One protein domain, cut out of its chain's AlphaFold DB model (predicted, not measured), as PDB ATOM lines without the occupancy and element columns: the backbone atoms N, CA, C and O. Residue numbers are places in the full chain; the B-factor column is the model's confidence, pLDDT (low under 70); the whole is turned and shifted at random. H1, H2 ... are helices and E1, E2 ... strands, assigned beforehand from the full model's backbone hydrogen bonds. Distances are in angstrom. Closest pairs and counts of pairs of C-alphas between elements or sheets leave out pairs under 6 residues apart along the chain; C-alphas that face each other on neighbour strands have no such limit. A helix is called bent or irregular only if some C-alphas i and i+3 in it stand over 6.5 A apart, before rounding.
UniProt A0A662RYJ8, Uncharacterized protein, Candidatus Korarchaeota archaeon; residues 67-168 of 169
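This is residues 67 to 168 of the 169 residues of an uncharacterized protein of Candidatus Korarchaeota archaeon (UniProt A0A662RYJ8). A twisted sheet of five strands has one face covered by two helices, H1 and H2, which run side by side in opposite ways along the strands; its other face is bare. The short strands E4 and E7 pair as a small second sheet near one end. The 102 printed residues have seven named strands and two named helices, in the order E1 E2 E3 E4 H1 E5 E6 H2 E7; the large sheet runs E1, E2, E3, E6, E5, antiparallel throughout. The class is mixed, in two layers, helices on one face of a sheet; the whole is compact, with a radius of gyration of the C-alphas of 12.8 A and spans of 38 by 25 by 21 A.

E1, residues 67 to 72, E2, residues 75 to 83, and E3, residues 88 to 93, form a meander of two hairpins, each strand the antiparallel neighbour of the one before; N 70 and O 78, and N 81 and O 90, are each 2.8 A apart. E6, residues 137 to 143, is antiparallel to E3, with N 91 and O 140 at 2.8 A, and forms a hairpin with E5, residues 126 to 131, with N 128 and O 141 at 2.8 A. H1, residues 104 to 121, lies over E6 and E5 at a height over the sheet of 10.7 A. H2, residues 147 to 164, lies on the same face over E2 and E3 at 9.1 A. H1 and H2 touch, the closest C-alphas being those of Pro 105 and Ala 160, 4.8 A, at a shallow tilt of 16 degrees. E4, residues 97 to 99, is antiparallel to E7, residues 165 to 167, with N 166 and O 98 at 2.8 A. O i to N i+4 pairs are within hydrogen-bond range in 9 of 14 for H1 and 12 of 14 for H2; H2 is irregular, C-alphas 148 and 151 being 7.3 A apart.

E1 begins at C-alpha 67 (275.188, 290.691, 345.607), and E7 ends at C-alpha 167 (285.915, 302.506, 330.945). E2 is 24.3 A long, H1 23.5 A and H2 26.4 A.

The farthest C-alphas, Glu 121 and Glu 168, are 38.3 A apart. The printed part has no cut, its links are tight, and residue 168 alone is under 70 in pLDDT.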
ATOM      1  N   ILE A  67     274.283 289.805 346.351       88.69
ATOM      2  CA  ILE A  67     275.188 290.691 345.607       88.69
ATOM      3  C   ILE A  67     275.373 290.166 344.181       88.69
ATOM      4  O   ILE A  67     275.771 289.022 343.964       88.69
ATOM      5  N   ILE A  68     275.113 291.015 343.187       88.88
ATOM      6  CA  ILE A  68     275.275 290.707 341.762       88.88
ATOM      7  C   ILE A  68     276.377 291.599 341.188       88.88
ATOM      8  O   ILE A  68     276.203 292.812 341.079       88.88
ATOM      9  N   ASN A  69     277.498 291.000 340.776       87.31
ATOM     10  CA  ASN A  69     278.577 291.730 340.105       87.31
ATOM     11  C   ASN A  69     278.193 292.018 338.647       87.31
ATOM     12  O   ASN A  69     277.866 291.107 337.878       87.31
ATOM     13  N   VAL A  70     278.265 293.281 338.244       88.31
ATOM     14  CA  VAL A  70     277.945 293.730 336.893       88.31
ATOM     15  C   VAL A  70     279.244 293.894 336.124       88.31
ATOM     16  O   VAL A  70     280.043 294.769 336.415       88.31
ATOM     17  N   ARG A  71     279.456 293.065 335.098       85.00
ATOM     18  CA  ARG A  71     280.669 293.128 334.266       85.00
ATOM     19  C   ARG A  71     280.393 293.612 332.850       85.00
ATOM     20  O   ARG A  71     279.360 293.244 332.285       85.00
ATOM     21  N   LEU A  72     281.325 294.351 332.257       80.88
ATOM     22  CA  LEU A  72     281.351 294.719 330.838       80.88
ATOM     23  C   LEU A  72     282.691 294.279 330.242       80.88
ATOM     24  O   LEU A  72     283.742 294.673 330.729       80.88
ATOM     25  N   SER A  73     282.661 293.426 329.213       79.31
ATOM     26  CA  SER A  73     283.876 292.910 328.553       79.31
ATOM     27  C   SER A  73     284.918 292.308 329.517       79.31
ATOM     28  O   SER A  73     286.116 292.411 329.288       79.31
ATOM     29  N   GLY A  74     284.460 291.685 330.609       76.31
ATOM     30  CA  GLY A  74     285.321 291.087 331.639       76.31
ATOM     31  C   GLY A  74     285.743 292.031 332.772       76.31
ATOM     32  O   GLY A  74     286.199 291.537 333.798       76.31
ATOM     33  N   VAL A  75     285.527 293.343 332.639       82.88
ATOM     34  CA  VAL A  75     285.815 294.352 333.673       82.88
ATOM     35  C   VAL A  75     284.614 294.515 334.600       82.88
ATOM     36  O   VAL A  75     283.474 294.507 334.131       82.88
ATOM     37  N   ASP A  76     284.854 294.637 335.904       86.31
ATOM     38  CA  ASP A  76     283.808 294.901 336.895       86.31
ATOM     39  C   ASP A  76     283.389 296.373 336.852       86.31
ATOM     40  O   ASP A  76     284.183 297.256 337.173       86.31
ATOM     41  N   ILE A  77     282.148 296.630 336.437       89.69
ATOM     42  CA  ILE A  77     281.599 297.983 336.321       89.69
ATOM     43  C   ILE A  77     280.767 298.408 337.535       89.69
ATOM     44  O   ILE A  77     280.356 299.565 337.607       89.69
ATOM     45  N   GLY A  78     280.508 297.498 338.477       91.94
ATOM     46  CA  GLY A  78     279.803 297.805 339.714       91.94
ATOM     47  C   GLY A  78     279.030 296.620 340.276       91.94
ATOM     48  O   GLY A  78     278.981 295.532 339.699       91.94
ATOM     49  N   LYS A  79     278.360 296.842 341.403       93.12
ATOM     50  CA  LYS A  79     277.611 295.812 342.132       93.12
ATOM     51  C   LYS A  79     276.164 296.223 342.312       93.12
ATOM     52  O   LYS A  79     275.871 297.395 342.518       93.12
ATOM     53  N   ILE A  80     275.263 295.248 342.235       92.94
ATOM     54  CA  ILE A  80     273.865 295.405 342.634       92.94
ATOM     55  C   ILE A  80     273.650 294.627 343.927       92.94
ATOM     56  O   ILE A  80     273.804 293.407 343.941       92.94
ATOM     57  N   PHE A  81     273.262 295.329 344.981       92.12
ATOM     58  CA  PHE A  81     272.826 294.768 346.251       92.12
ATOM     59  C   PHE A  81     271.310 294.614 346.213       92.12
ATOM     60  O   PHE A  81     270.582 295.567 345.918       92.12
ATOM     61  N   VAL A  82     270.837 293.399 346.467       90.94
ATOM     62  CA  VAL A  82     269.415 293.063 346.478       90.94
ATOM     63  C   VAL A  82     269.044 292.644 347.887       90.94
ATOM     64  O   VAL A  82     269.468 291.589 348.358       90.94
ATOM     65  N   ASN A  83     268.217 293.455 348.541       87.69
ATOM     66  CA  ASN A  83     267.667 293.126 349.845       87.69
ATOM     67  C   ASN A  83     266.218 292.637 349.669       87.69
ATOM     68  O   ASN A  83     265.332 293.443 349.354       87.69
ATOM     69  N   PRO A  84     265.953 291.327 349.830       78.94
ATOM     70  CA  PRO A  84     264.626 290.765 349.598       78.94
ATOM     71  C   PRO A  84     263.604 291.179 350.667       78.94
ATOM     72  O   PRO A  84     262.422 291.284 350.349       78.94
ATOM     73  N   LEU A  85     264.029 291.481 351.905       80.56
ATOM     74  CA  LEU A  85     263.119 291.947 352.962       80.56
ATOM     75  C   LEU A  85     262.637 293.369 352.715       80.56
ATOM     76  O   LEU A  85     261.443 293.652 352.787       80.56
ATOM     77  N   THR A  86     263.578 294.276 352.452       85.00
ATOM     78  CA  THR A  86     263.266 295.692 352.232       85.00
ATOM     79  C   THR A  86     262.848 295.964 350.792       85.00
ATOM     80  O   THR A  86     262.499 297.097 350.460       85.00
ATOM     81  N   LYS A  87     262.875 294.937 349.930       88.44
ATOM     82  CA  LYS A  87     262.508 295.009 348.512       88.44
ATOM     83  C   LYS A  87     263.244 296.139 347.799       88.44
ATOM     84  O   LYS A  87     262.641 296.942 347.079       88.44
ATOM     85  N   THR A  88     264.543 296.221 348.072       92.31
ATOM     86  CA  THR A  88     265.406 297.313 347.627       92.31
ATOM     87  C   THR A  88     266.531 296.785 346.750       92.31
ATOM     88  O   THR A  88     267.153 295.767 347.055       92.31
ATOM     89  N   LEU A  89     266.772 297.496 345.652       93.75
ATOM     90  CA  LEU A  89     267.899 297.320 344.749       93.75
ATOM     91  C   LEU A  89     268.806 298.538 344.871       93.75
ATOM     92  O   LEU A  89     268.343 299.661 344.674       93.75
ATOM     93  N   VAL A  90     270.086 298.319 345.145       96.31
ATOM     94  CA  VAL A  90     271.096 299.382 345.174       96.31
ATOM     95  C   VAL A  90     272.185 299.028 344.179       96.31
ATOM     96  O   VAL A  90     272.780 297.967 344.292       96.31
ATOM     97  N   PHE A  91     272.446 299.894 343.206       95.75
ATOM     98  CA  PHE A  91     273.609 299.786 342.334       95.75
ATOM     99  C   PHE A  91     274.673 300.802 342.728       95.75
ATOM    100  O   PHE A  91     274.379 301.996 342.830       95.75
ATOM    101  N   GLU A  92     275.900 300.311 342.867       95.31
ATOM    102  CA  GLU A  92     277.103 301.094 343.132       95.31
ATOM    103  C   GLU A  92     278.135 300.808 342.028       95.31
ATOM    104  O   GLU A  92     278.510 299.644 341.836       95.31
ATOM    105  N   PRO A  93     278.571 301.824 341.259       93.25
ATOM    106  CA  PRO A  93     279.643 301.664 340.284       93.25
ATOM    107  C   PRO A  93     280.984 301.345 340.958       93.25
ATOM    108  O   PRO A  93     281.233 301.743 342.095       93.25
ATOM    109  N   SER A  94     281.871 300.652 340.240       92.94
ATOM    110  CA  SER A  94     283.245 300.415 340.703       92.94
ATOM    111  C   SER A  94     284.075 301.703 340.719       92.94
ATOM    112  O   SER A  94     283.867 302.607 339.907       92.94
ATOM    113  N   GLU A  95     285.093 301.738 341.580       80.81
ATOM    114  CA  GLU A  95     286.165 302.734 341.519       80.81
ATOM    115  C   GLU A  95     286.810 302.670 340.114       80.81
ATOM    116  O   GLU A  95     287.219 301.591 339.681       80.81
ATOM    117  N   ASN A  96     286.882 303.794 339.388       83.62
ATOM    118  CA  ASN A  96     287.365 303.940 337.992       83.62
ATOM    119  C   ASN A  96     286.362 303.630 336.859       83.62
ATOM    120  O   ASN A  96     286.763 303.384 335.720       83.62
ATOM    121  N   VAL A  97     285.057 303.636 337.136       86.94
ATOM    122  CA  VAL A  97     284.033 303.475 336.092       86.94
ATOM    123  C   VAL A  97     283.181 304.726 336.009       86.94
ATOM    124  O   VAL A  97     282.468 305.071 336.951       86.94
ATOM    125  N   PHE A  98     283.205 305.378 334.848       90.81
ATOM    126  CA  PHE A  98     282.376 306.546 334.599       90.81
ATOM    127  C   PHE A  98     281.053 306.118 333.965       90.81
ATOM    128  O   PHE A  98     281.006 305.534 332.883       90.81
ATOM    129  N   ILE A  99     279.943 306.416 334.638       91.56
ATOM    130  CA  ILE A  99     278.596 306.211 334.100       91.56
ATOM    131  C   ILE A  99     277.909 307.562 334.111       91.56
ATOM    132  O   ILE A  99     277.593 308.076 335.177       91.56
ATOM    133  N   SER A 100     277.630 308.142 332.945       90.81
ATOM    134  CA  SER A 100     276.906 309.417 332.906       90.81
ATOM    135  C   SER A 100     275.459 309.237 333.383       90.81
ATOM    136  O   SER A 100     274.683 308.480 332.783       90.81
ATOM    137  N   ALA A 101     275.060 309.983 334.417       89.38
ATOM    138  CA  ALA A 101     273.691 309.989 334.943       89.38
ATOM    139  C   ALA A 101     272.661 310.485 333.910       89.38
ATOM    140  O   ALA A 101     271.504 310.055 333.889       89.38
ATOM    141  N   ASN A 102     273.114 311.347 332.996       88.56
ATOM    142  CA  ASN A 102     272.308 311.944 331.933       88.56
ATOM    143  C   ASN A 102     272.373 311.175 330.606       88.56
ATOM    144  O   ASN A 102     271.757 311.588 329.620       88.56
ATOM    145  N   SER A 103     273.077 310.042 330.572       90.19
ATOM    146  CA  SER A 103     273.099 309.158 329.409       90.19
ATOM    147  C   SER A 103     271.683 308.718 329.009       90.19
ATOM    148  O   SER A 103     270.781 308.564 329.837       90.19
ATOM    149  N   GLY A 104     271.465 308.484 327.712       86.00
ATOM    150  CA  GLY A 104     270.179 308.006 327.194       86.00
ATOM    151  C   GLY A 104     269.629 306.762 327.922       86.00
ATOM    152  O   GLY A 104     268.441 306.761 328.272       86.00
ATOM    153  N   PRO A 105     270.443 305.723 328.197       90.06
ATOM    154  CA  PRO A 105     269.979 304.529 328.901       90.06
ATOM    155  C   PRO A 105     269.588 304.774 330.369       90.06
ATOM    156  O   PRO A 105     268.587 304.216 330.819       90.06
ATOM    157  N   ILE A 106     270.297 305.634 331.108       88.62
ATOM    158  CA  ILE A 106     269.938 305.961 332.502       88.62
ATOM    159  C   ILE A 106     268.768 306.955 332.543       88.62
ATOM    160  O   ILE A 106     267.718 306.690 333.138       88.62
ATOM    161  N   GLY A 107     268.898 308.090 331.860       85.94
ATOM    162  CA  GLY A 107     267.931 309.182 331.928       85.94
ATOM    163  C   GLY A 107     266.617 308.896 331.198       85.94
ATOM    164  O   GLY A 107     265.535 309.136 331.738       85.94
ATOM    165  N   SER A 108     266.672 308.392 329.962       85.56
ATOM    166  CA  SER A 108     265.468 308.190 329.141       85.56
ATOM    167  C   SER A 108     264.853 306.807 329.348       85.56
ATOM    168  O   SER A 108     263.654 306.691 329.605       85.56
ATOM    169  N   PHE A 109     265.660 305.747 329.276       89.38
ATOM    170  CA  PHE A 109     265.146 304.385 329.405       89.38
ATOM    171  C   PHE A 109     264.820 304.030 330.860       89.38
ATOM    172  O   PHE A 109     263.652 303.799 331.172       89.38
ATOM    173  N   LEU A 110     265.803 304.030 331.764       88.44
ATOM    174  CA  LEU A 110     265.575 303.598 333.141       88.44
ATOM    175  C   LEU A 110     264.623 304.562 333.866       88.44
ATOM    176  O   LEU A 110     263.524 304.176 334.262       88.44
ATOM    177  N   ARG A 111     264.976 305.847 333.967       88.88
ATOM    178  CA  ARG A 111     264.202 306.816 334.760       88.88
ATOM    179  C   ARG A 111     262.841 307.179 334.150       88.88
ATOM    180  O   ARG A 111     261.847 307.227 334.872       88.88
ATOM    181  N   ARG A 112     262.757 307.477 332.844       87.62
ATOM    182  CA  ARG A 112     261.504 307.979 332.229       87.62
ATOM    183  C   ARG A 112     260.595 306.900 331.654       87.62
ATOM    184  O   ARG A 112     259.385 307.127 331.630       87.62
ATOM    185  N   LYS A 113     261.133 305.786 331.156       85.69
ATOM    186  CA  LYS A 113     260.319 304.687 330.622       85.69
ATOM    187  C   LYS A 113     260.009 303.680 331.725       85.69
ATOM    188  O   LYS A 113     258.879 303.654 332.193       85.69
ATOM    189  N   VAL A 114     261.022 302.963 332.212       88.31
ATOM    190  CA  VAL A 114     260.856 301.843 333.154       88.31
ATOM    191  C   VAL A 114     260.252 302.300 334.483       88.31
ATOM    192  O   VAL A 114     259.165 301.866 334.847       88.31
ATOM    193  N   ILE A 115     260.913 303.215 335.195       91.75
ATOM    194  CA  ILE A 115     260.484 303.627 336.541       91.75
ATOM    195  C   ILE A 115     259.142 304.362 336.512       91.75
ATOM    196  O   ILE A 115     258.322 304.203 337.413       91.75
ATOM    197  N   ARG A 116     258.885 305.166 335.474       90.75
ATOM    198  CA  ARG A 116     257.614 305.891 335.341       90.75
ATOM    199  C   ARG A 116     256.443 304.954 335.056       90.75
ATOM    200  O   ARG A 116     255.357 305.204 335.567       90.75
ATOM    201  N   GLU A 117     256.641 303.931 334.227       90.88
ATOM    202  CA  GLU A 117     255.631 302.900 333.967       90.88
ATOM    203  C   GLU A 117     255.372 302.084 335.234       90.88
ATOM    204  O   GLU A 117     254.225 301.997 335.665       90.88
ATOM    205  N   LEU A 118     256.431 301.632 335.913       90.38
ATOM    206  CA  LEU A 118     256.303 300.904 337.175       90.38
ATOM    207  C   LEU A 118     255.600 301.731 338.259       90.38
ATOM    208  O   LEU A 118     254.720 301.209 338.926       90.38
ATOM    209  N   ARG A 119     255.882 303.036 338.389       90.88
ATOM    210  CA  ARG A 119     255.166 303.906 339.344       90.88
ATOM    211  C   ARG A 119     253.676 304.065 339.064       90.88
ATOM    212  O   ARG A 119     252.932 304.392 339.982       90.88
ATOM    213  N   ARG A 120     253.227 303.902 337.813       89.94
ATOM    214  CA  ARG A 120     251.789 303.955 337.491       89.94
ATOM    215  C   ARG A 120     251.054 302.746 338.051       89.94
ATOM    216  O   ARG A 120     249.913 302.885 338.472       89.94
ATOM    217  N   GLU A 121     251.709 301.592 338.045       89.19
ATOM    218  CA  GLU A 121     251.180 300.351 338.611       89.19
ATOM    219  C   GLU A 121     251.462 300.226 340.110       89.19
ATOM    220  O   GLU A 121     250.726 299.546 340.820       89.19
ATOM    221  N   GLN A 122     252.523 300.885 340.581       89.81
ATOM    222  CA  GLN A 122     253.045 300.798 341.934       89.81
ATOM    223  C   GLN A 122     253.446 302.190 342.476       89.81
ATOM    224  O   GLN A 122     254.621 302.574 342.417       89.81
ATOM    225  N   PRO A 123     252.491 302.983 342.995       88.69
ATOM    226  CA  PRO A 123     252.739 304.360 343.428       88.69
ATOM    227  C   PRO A 123     253.793 304.511 344.534       88.69
ATOM    228  O   PRO A 123     254.438 305.555 344.631       88.69
ATOM    229  N   GLU A 124     253.983 303.486 345.365       90.38
ATOM    230  CA  GLU A 124     254.952 303.466 346.460       90.38
ATOM    231  C   GLU A 124     256.404 303.230 346.015       90.38
ATOM    232  O   GLU A 124     257.314 303.367 346.838       90.38
ATOM    233  N   LEU A 125     256.639 302.908 344.736       93.50
ATOM    234  CA  LEU A 125     257.974 302.654 344.198       93.50
ATOM    235  C   LEU A 125     258.835 303.924 344.219       93.50
ATOM    236  O   LEU A 125     258.542 304.940 343.569       93.50
ATOM    237  N   LYS A 126     259.959 303.847 344.930       93.75
ATOM    238  CA  LYS A 126     260.925 304.942 345.058       93.75
ATOM    239  C   LYS A 126     262.114 304.696 344.143       93.75
ATOM    240  O   LYS A 126     262.556 303.572 343.975       93.75
ATOM    241  N   PHE A 127     262.599 305.769 343.525       95.06
ATOM    242  CA  PHE A 127     263.805 305.751 342.701       95.06
ATOM    243  C   PHE A 127     264.637 306.968 343.070       95.06
ATOM    244  O   PHE A 127     264.127 308.092 342.987       95.06
ATOM    245  N   ILE A 128     265.880 306.722 343.457       96.06
ATOM    246  CA  ILE A 128     266.875 307.725 343.813       96.06
ATOM    247  C   ILE A 128     268.080 307.498 342.904       96.06
ATOM    248  O   ILE A 128     268.546 306.374 342.734       96.06
ATOM    249  N   LEU A 129     268.549 308.581 342.294       95.75
ATOM    250  CA  LEU A 129     269.773 308.620 341.511       95.75
ATOM    251  C   LEU A 129     270.670 309.662 342.169       95.75
ATOM    252  O   LEU A 129     270.338 310.846 342.151       95.75
ATOM    253  N   GLU A 130     271.750 309.205 342.788       95.25
ATOM    254  CA  GLU A 130     272.767 310.073 343.365       95.25
ATOM    255  C   GLU A 130     273.818 310.353 342.292       95.25
ATOM    256  O   GLU A 130     274.446 309.431 341.762       95.25
ATOM    257  N   GLU A 131     273.972 311.631 341.955       94.19
ATOM    258  CA  GLU A 131     274.945 312.113 340.980       94.19
ATOM    259  C   GLU A 131     276.174 312.655 341.719       94.19
ATOM    260  O   GLU A 131     276.058 313.294 342.769       94.19
ATOM    261  N   GLY A 132     277.359 312.373 341.192       90.75
ATOM    262  CA  GLY A 132     278.597 312.987 341.638       90.75
ATOM    263  C   GLY A 132     278.810 314.375 341.040       90.75
ATOM    264  O   GLY A 132     277.996 314.884 340.268       90.75
ATOM    265  N   GLU A 133     279.913 315.016 341.424       87.69
ATOM    266  CA  GLU A 133     280.190 316.409 341.053       87.69
ATOM    267  C   GLU A 133     280.424 316.586 339.547       87.69
ATOM    268  O   GLU A 133     280.162 317.663 339.010       87.69
ATOM    269  N   SER A 134     280.855 315.530 338.852       87.44
ATOM    270  CA  SER A 134     281.102 315.534 337.405       87.44
ATOM    271  C   SER A 134     279.906 314.999 336.597       87.44
ATOM    272  O   SER A 134     280.012 314.812 335.384       87.44
ATOM    273  N   GLY A 135     278.750 314.774 337.237       89.25
ATOM    274  CA  GLY A 135     277.545 314.226 336.599       89.25
ATOM    275  C   GLY A 135     277.582 312.707 336.378       89.25
ATOM    276  O   GLY A 135     276.784 312.166 335.601       89.25
ATOM    277  N   GLU A 136     278.514 312.019 337.034       93.38
ATOM    278  CA  GLU A 136     278.592 310.566 337.104       93.38
ATOM    279  C   GLU A 136     277.545 309.988 338.063       93.38
ATOM    280  O   GLU A 136     277.144 310.619 339.038       93.38
ATOM    281  N   VAL A 137     277.097 308.762 337.814       93.75
ATOM    282  CA  VAL A 137     276.287 308.001 338.766       93.75
ATOM    283  C   VAL A 137     277.176 307.597 339.939       93.75
ATOM    284  O   VAL A 137     278.156 306.898 339.723       93.75
ATOM    285  N   LYS A 138     276.805 307.967 341.169       94.81
ATOM    286  CA  LYS A 138     277.399 307.418 342.402       94.81
ATOM    287  C   LYS A 138     276.592 306.257 342.962       94.81
ATOM    288  O   LYS A 138     277.161 305.285 343.442       94.81
ATOM    289  N   ARG A 139     275.263 306.353 342.892       95.81
ATOM    290  CA  ARG A 139     274.358 305.337 343.434       95.81
ATOM    291  C   ARG A 139     273.015 305.379 342.723       95.81
ATOM    292  O   ARG A 139     272.475 306.454 342.461       95.81
ATOM    293  N   ILE A 140     272.457 304.209 342.424       96.50
ATOM    294  CA  ILE A 140     271.060 304.072 341.993       96.50
ATOM    295  C   ILE A 140     270.346 303.218 343.024       96.50
ATOM    296  O   ILE A 140     270.685 302.052 343.185       96.50
ATOM    297  N   GLU A 141     269.334 303.771 343.677       96.69
ATOM    298  CA  GLU A 141     268.498 303.035 344.619       96.69
ATOM    299  C   GLU A 141     267.064 302.943 344.094       96.69
ATOM    300  O   GLU A 141     266.459 303.942 343.687       96.69
ATOM    301  N   ILE A 142     266.512 301.731 344.111       96.12
ATOM    302  CA  ILE A 142     265.121 301.453 343.772       96.12
ATOM    303  C   ILE A 142     264.500 300.661 344.915       96.12
ATOM    304  O   ILE A 142     264.840 299.499 345.117       96.12
ATOM    305  N   SER A 143     263.600 301.291 345.662       94.25
ATOM    306  CA  SER A 143     263.006 300.730 346.881       94.25
ATOM    307  C   SER A 143     261.500 300.508 346.715       94.25
ATOM    308  O   SER A 143     260.846 301.154 345.888       94.25
ATOM    309  N   ASN A 144     260.950 299.605 347.535       92.56
ATOM    310  CA  ASN A 144     259.575 299.107 347.449       92.56
ATOM    311  C   ASN A 144     259.275 298.428 346.104       92.56
ATOM    312  O   ASN A 144     258.279 298.747 345.470       92.56
ATOM    313  N   VAL A 145     260.117 297.515 345.627       91.62
ATOM    314  CA  VAL A 145     259.868 296.776 344.374       91.62
ATOM    315  C   VAL A 145     258.987 295.550 344.651       91.62
ATOM    316  O   VAL A 145     259.235 294.818 345.604       91.62
ATOM    317  N   ARG A 146     257.952 295.271 343.848       88.75
ATOM    318  CA  ARG A 146     257.213 293.996 343.990       88.75
ATOM    319  C   ARG A 146     258.121 292.796 343.688       88.75
ATOM    320  O   ARG A 146     258.938 292.857 342.775       88.75
ATOM    321  N   GLU A 147     257.965 291.706 344.438       83.88
ATOM    322  CA  GLU A 147     258.850 290.528 344.358       83.88
ATOM    323  C   GLU A 147     258.902 289.904 342.958       83.88
ATOM    324  O   GLU A 147     259.979 289.562 342.474       83.88
ATOM    325  N   ASP A 148     257.763 289.846 342.269       85.81
ATOM    326  CA  ASP A 148     257.638 289.339 340.900       85.81
ATOM    327  C   ASP A 148     258.380 290.200 339.859       85.81
ATOM    328  O   ASP A 148     258.704 289.721 338.776       85.81
ATOM    329  N   GLN A 149     258.694 291.457 340.191       86.56
ATOM    330  CA  GLN A 149     259.354 292.420 339.303       86.56
ATOM    331  C   GLN A 149     260.857 292.578 339.581       86.56
ATOM    332  O   GLN A 149     261.564 293.184 338.775       86.56
ATOM    333  N   ILE A 150     261.372 292.039 340.695       88.00
ATOM    334  CA  ILE A 150     262.770 292.232 341.122       88.00
ATOM    335  C   ILE A 150     263.754 291.776 340.039       88.00
ATOM    336  O   ILE A 150     264.631 292.542 339.639       88.00
ATOM    337  N   ASN A 151     263.598 290.553 339.524       83.81
ATOM    338  CA  ASN A 151     264.532 289.990 338.543       83.81
ATOM    339  C   ASN A 151     264.507 290.743 337.201       83.81
ATOM    340  O   ASN A 151     265.558 290.986 336.607       83.81
ATOM    341  N   ASP A 152     263.323 291.158 336.740       87.06
ATOM    342  CA  ASP A 152     263.181 291.958 335.517       87.06
ATOM    343  C   ASP A 152     263.832 293.342 335.678       87.06
ATOM    344  O   ASP A 152     264.583 293.800 334.808       87.06
ATOM    345  N   LEU A 153     263.625 293.986 336.830       90.94
ATOM    346  CA  LEU A 153     264.205 295.290 337.118       90.94
ATOM    347  C   LEU A 153     265.733 295.235 337.243       90.94
ATOM    348  O   LEU A 153     266.409 296.124 336.722       90.94
ATOM    349  N   ILE A 154     266.283 294.171 337.840       87.94
ATOM    350  CA  ILE A 154     267.729 293.894 337.838       87.94
ATOM    351  C   ILE A 154     268.250 293.823 336.398       87.94
ATOM    352  O   ILE A 154     269.236 294.480 336.069       87.94
ATOM    353  N   GLY A 155     267.575 293.083 335.512       82.81
ATOM    354  CA  GLY A 155     267.968 292.972 334.105       82.81
ATOM    355  C   GLY A 155     267.981 294.323 333.381       82.81
ATOM    356  O   GLY A 155     268.948 294.659 332.689       82.81
ATOM    357  N   LYS A 156     266.939 295.138 333.584       91.00
ATOM    358  CA  LYS A 156     266.831 296.494 333.017       91.00
ATOM    359  C   LYS A 156     267.907 297.435 333.561       91.00
ATOM    360  O   LYS A 156     268.470 298.215 332.789       91.00
ATOM    361  N   LEU A 157     268.212 297.344 334.855       91.50
ATOM    362  CA  LEU A 157     269.268 298.116 335.506       91.50
ATOM    363  C   LEU A 157     270.645 297.745 334.943       91.50
ATOM    364  O   LEU A 157     271.344 298.632 334.456       91.50
ATOM    365  N   ILE A 158     270.981 296.448 334.894       88.88
ATOM    366  CA  ILE A 158     272.224 295.926 334.298       88.88
ATOM    367  C   ILE A 158     272.388 296.412 332.856       88.88
ATOM    368  O   ILE A 158     273.472 296.842 332.459       88.88
ATOM    369  N   TRP A 159     271.323 296.351 332.053       89.94
ATOM    370  CA  TRP A 159     271.367 296.816 330.669       89.94
ATOM    371  C   TRP A 159     271.678 298.314 330.578       89.94
ATOM    372  O   TRP A 159     272.538 298.715 329.791       89.94
ATOM    373  N   ALA A 160     271.007 299.132 331.394       88.44
ATOM    374  CA  ALA A 160     271.161 300.581 331.366       88.44
ATOM    375  C   ALA A 160     272.573 301.015 331.782       88.44
ATOM    376  O   ALA A 160     273.184 301.830 331.087       88.44
ATOM    377  N   VAL A 161     273.121 300.429 332.853       91.50
ATOM    378  CA  VAL A 161     274.482 300.742 333.318       91.50
ATOM    379  C   VAL A 161     275.534 300.251 332.323       91.50
ATOM    380  O   VAL A 161     276.404 301.023 331.942       91.50
ATOM    381  N   ARG A 162     275.402 299.037 331.766       86.69
ATOM    382  CA  ARG A 162     276.338 298.515 330.748       86.69
ATOM    383  C   ARG A 162     276.382 299.354 329.478       86.69
ATOM    384  O   ARG A 162     277.427 299.444 328.847       86.69
ATOM    385  N   LYS A 163     275.246 299.917 329.059       86.31
ATOM    386  CA  LYS A 163     275.172 300.768 327.862       86.31
ATOM    387  C   LYS A 163     275.695 302.182 328.078       86.31
ATOM    388  O   LYS A 163     275.894 302.880 327.092       86.31
ATOM    389  N   SER A 164     275.882 302.577 329.331       88.44
ATOM    390  CA  SER A 164     276.277 303.933 329.716       88.44
ATOM    391  C   SER A 164     277.663 303.992 330.347       88.44
ATOM    392  O   SER A 164     278.156 305.087 330.579       88.44
ATOM    393  N   ALA A 165     278.249 302.835 330.662       87.50
ATOM    394  CA  ALA A 165     279.571 302.734 331.248       87.50
ATOM    395  C   ALA A 165     280.648 303.030 330.204       87.50
ATOM    396  O   ALA A 165     280.736 302.364 329.170       87.50
ATOM    397  N   GLU A 166     281.477 304.009 330.528       83.00
ATOM    398  CA  GLU A 166     282.734 304.311 329.869       83.00
ATOM    399  C   GLU A 166     283.854 303.811 330.787       83.00
ATOM    400  O   GLU A 166     283.883 304.100 331.984       83.00
ATOM    401  N   LEU A 167     284.735 302.980 330.232       74.00
ATOM    402  CA  LEU A 167     285.915 302.506 330.945       74.00
ATOM    403  C   LEU A 167     286.993 303.575 330.774       74.00
ATOM    404  O   LEU A 167     287.412 303.826 329.640       74.00
ATOM    405  N   GLU A 168     287.409 304.212 331.867       59.88
ATOM    406  CA  GLU A 168     288.594 305.071 331.836       59.88
ATOM    407  C   GLU A 168     289.816 304.194 331.496       59.88
ATOM    408  O   GLU A 168     289.969 303.097 332.039       59.88
TER     409      GLU A 168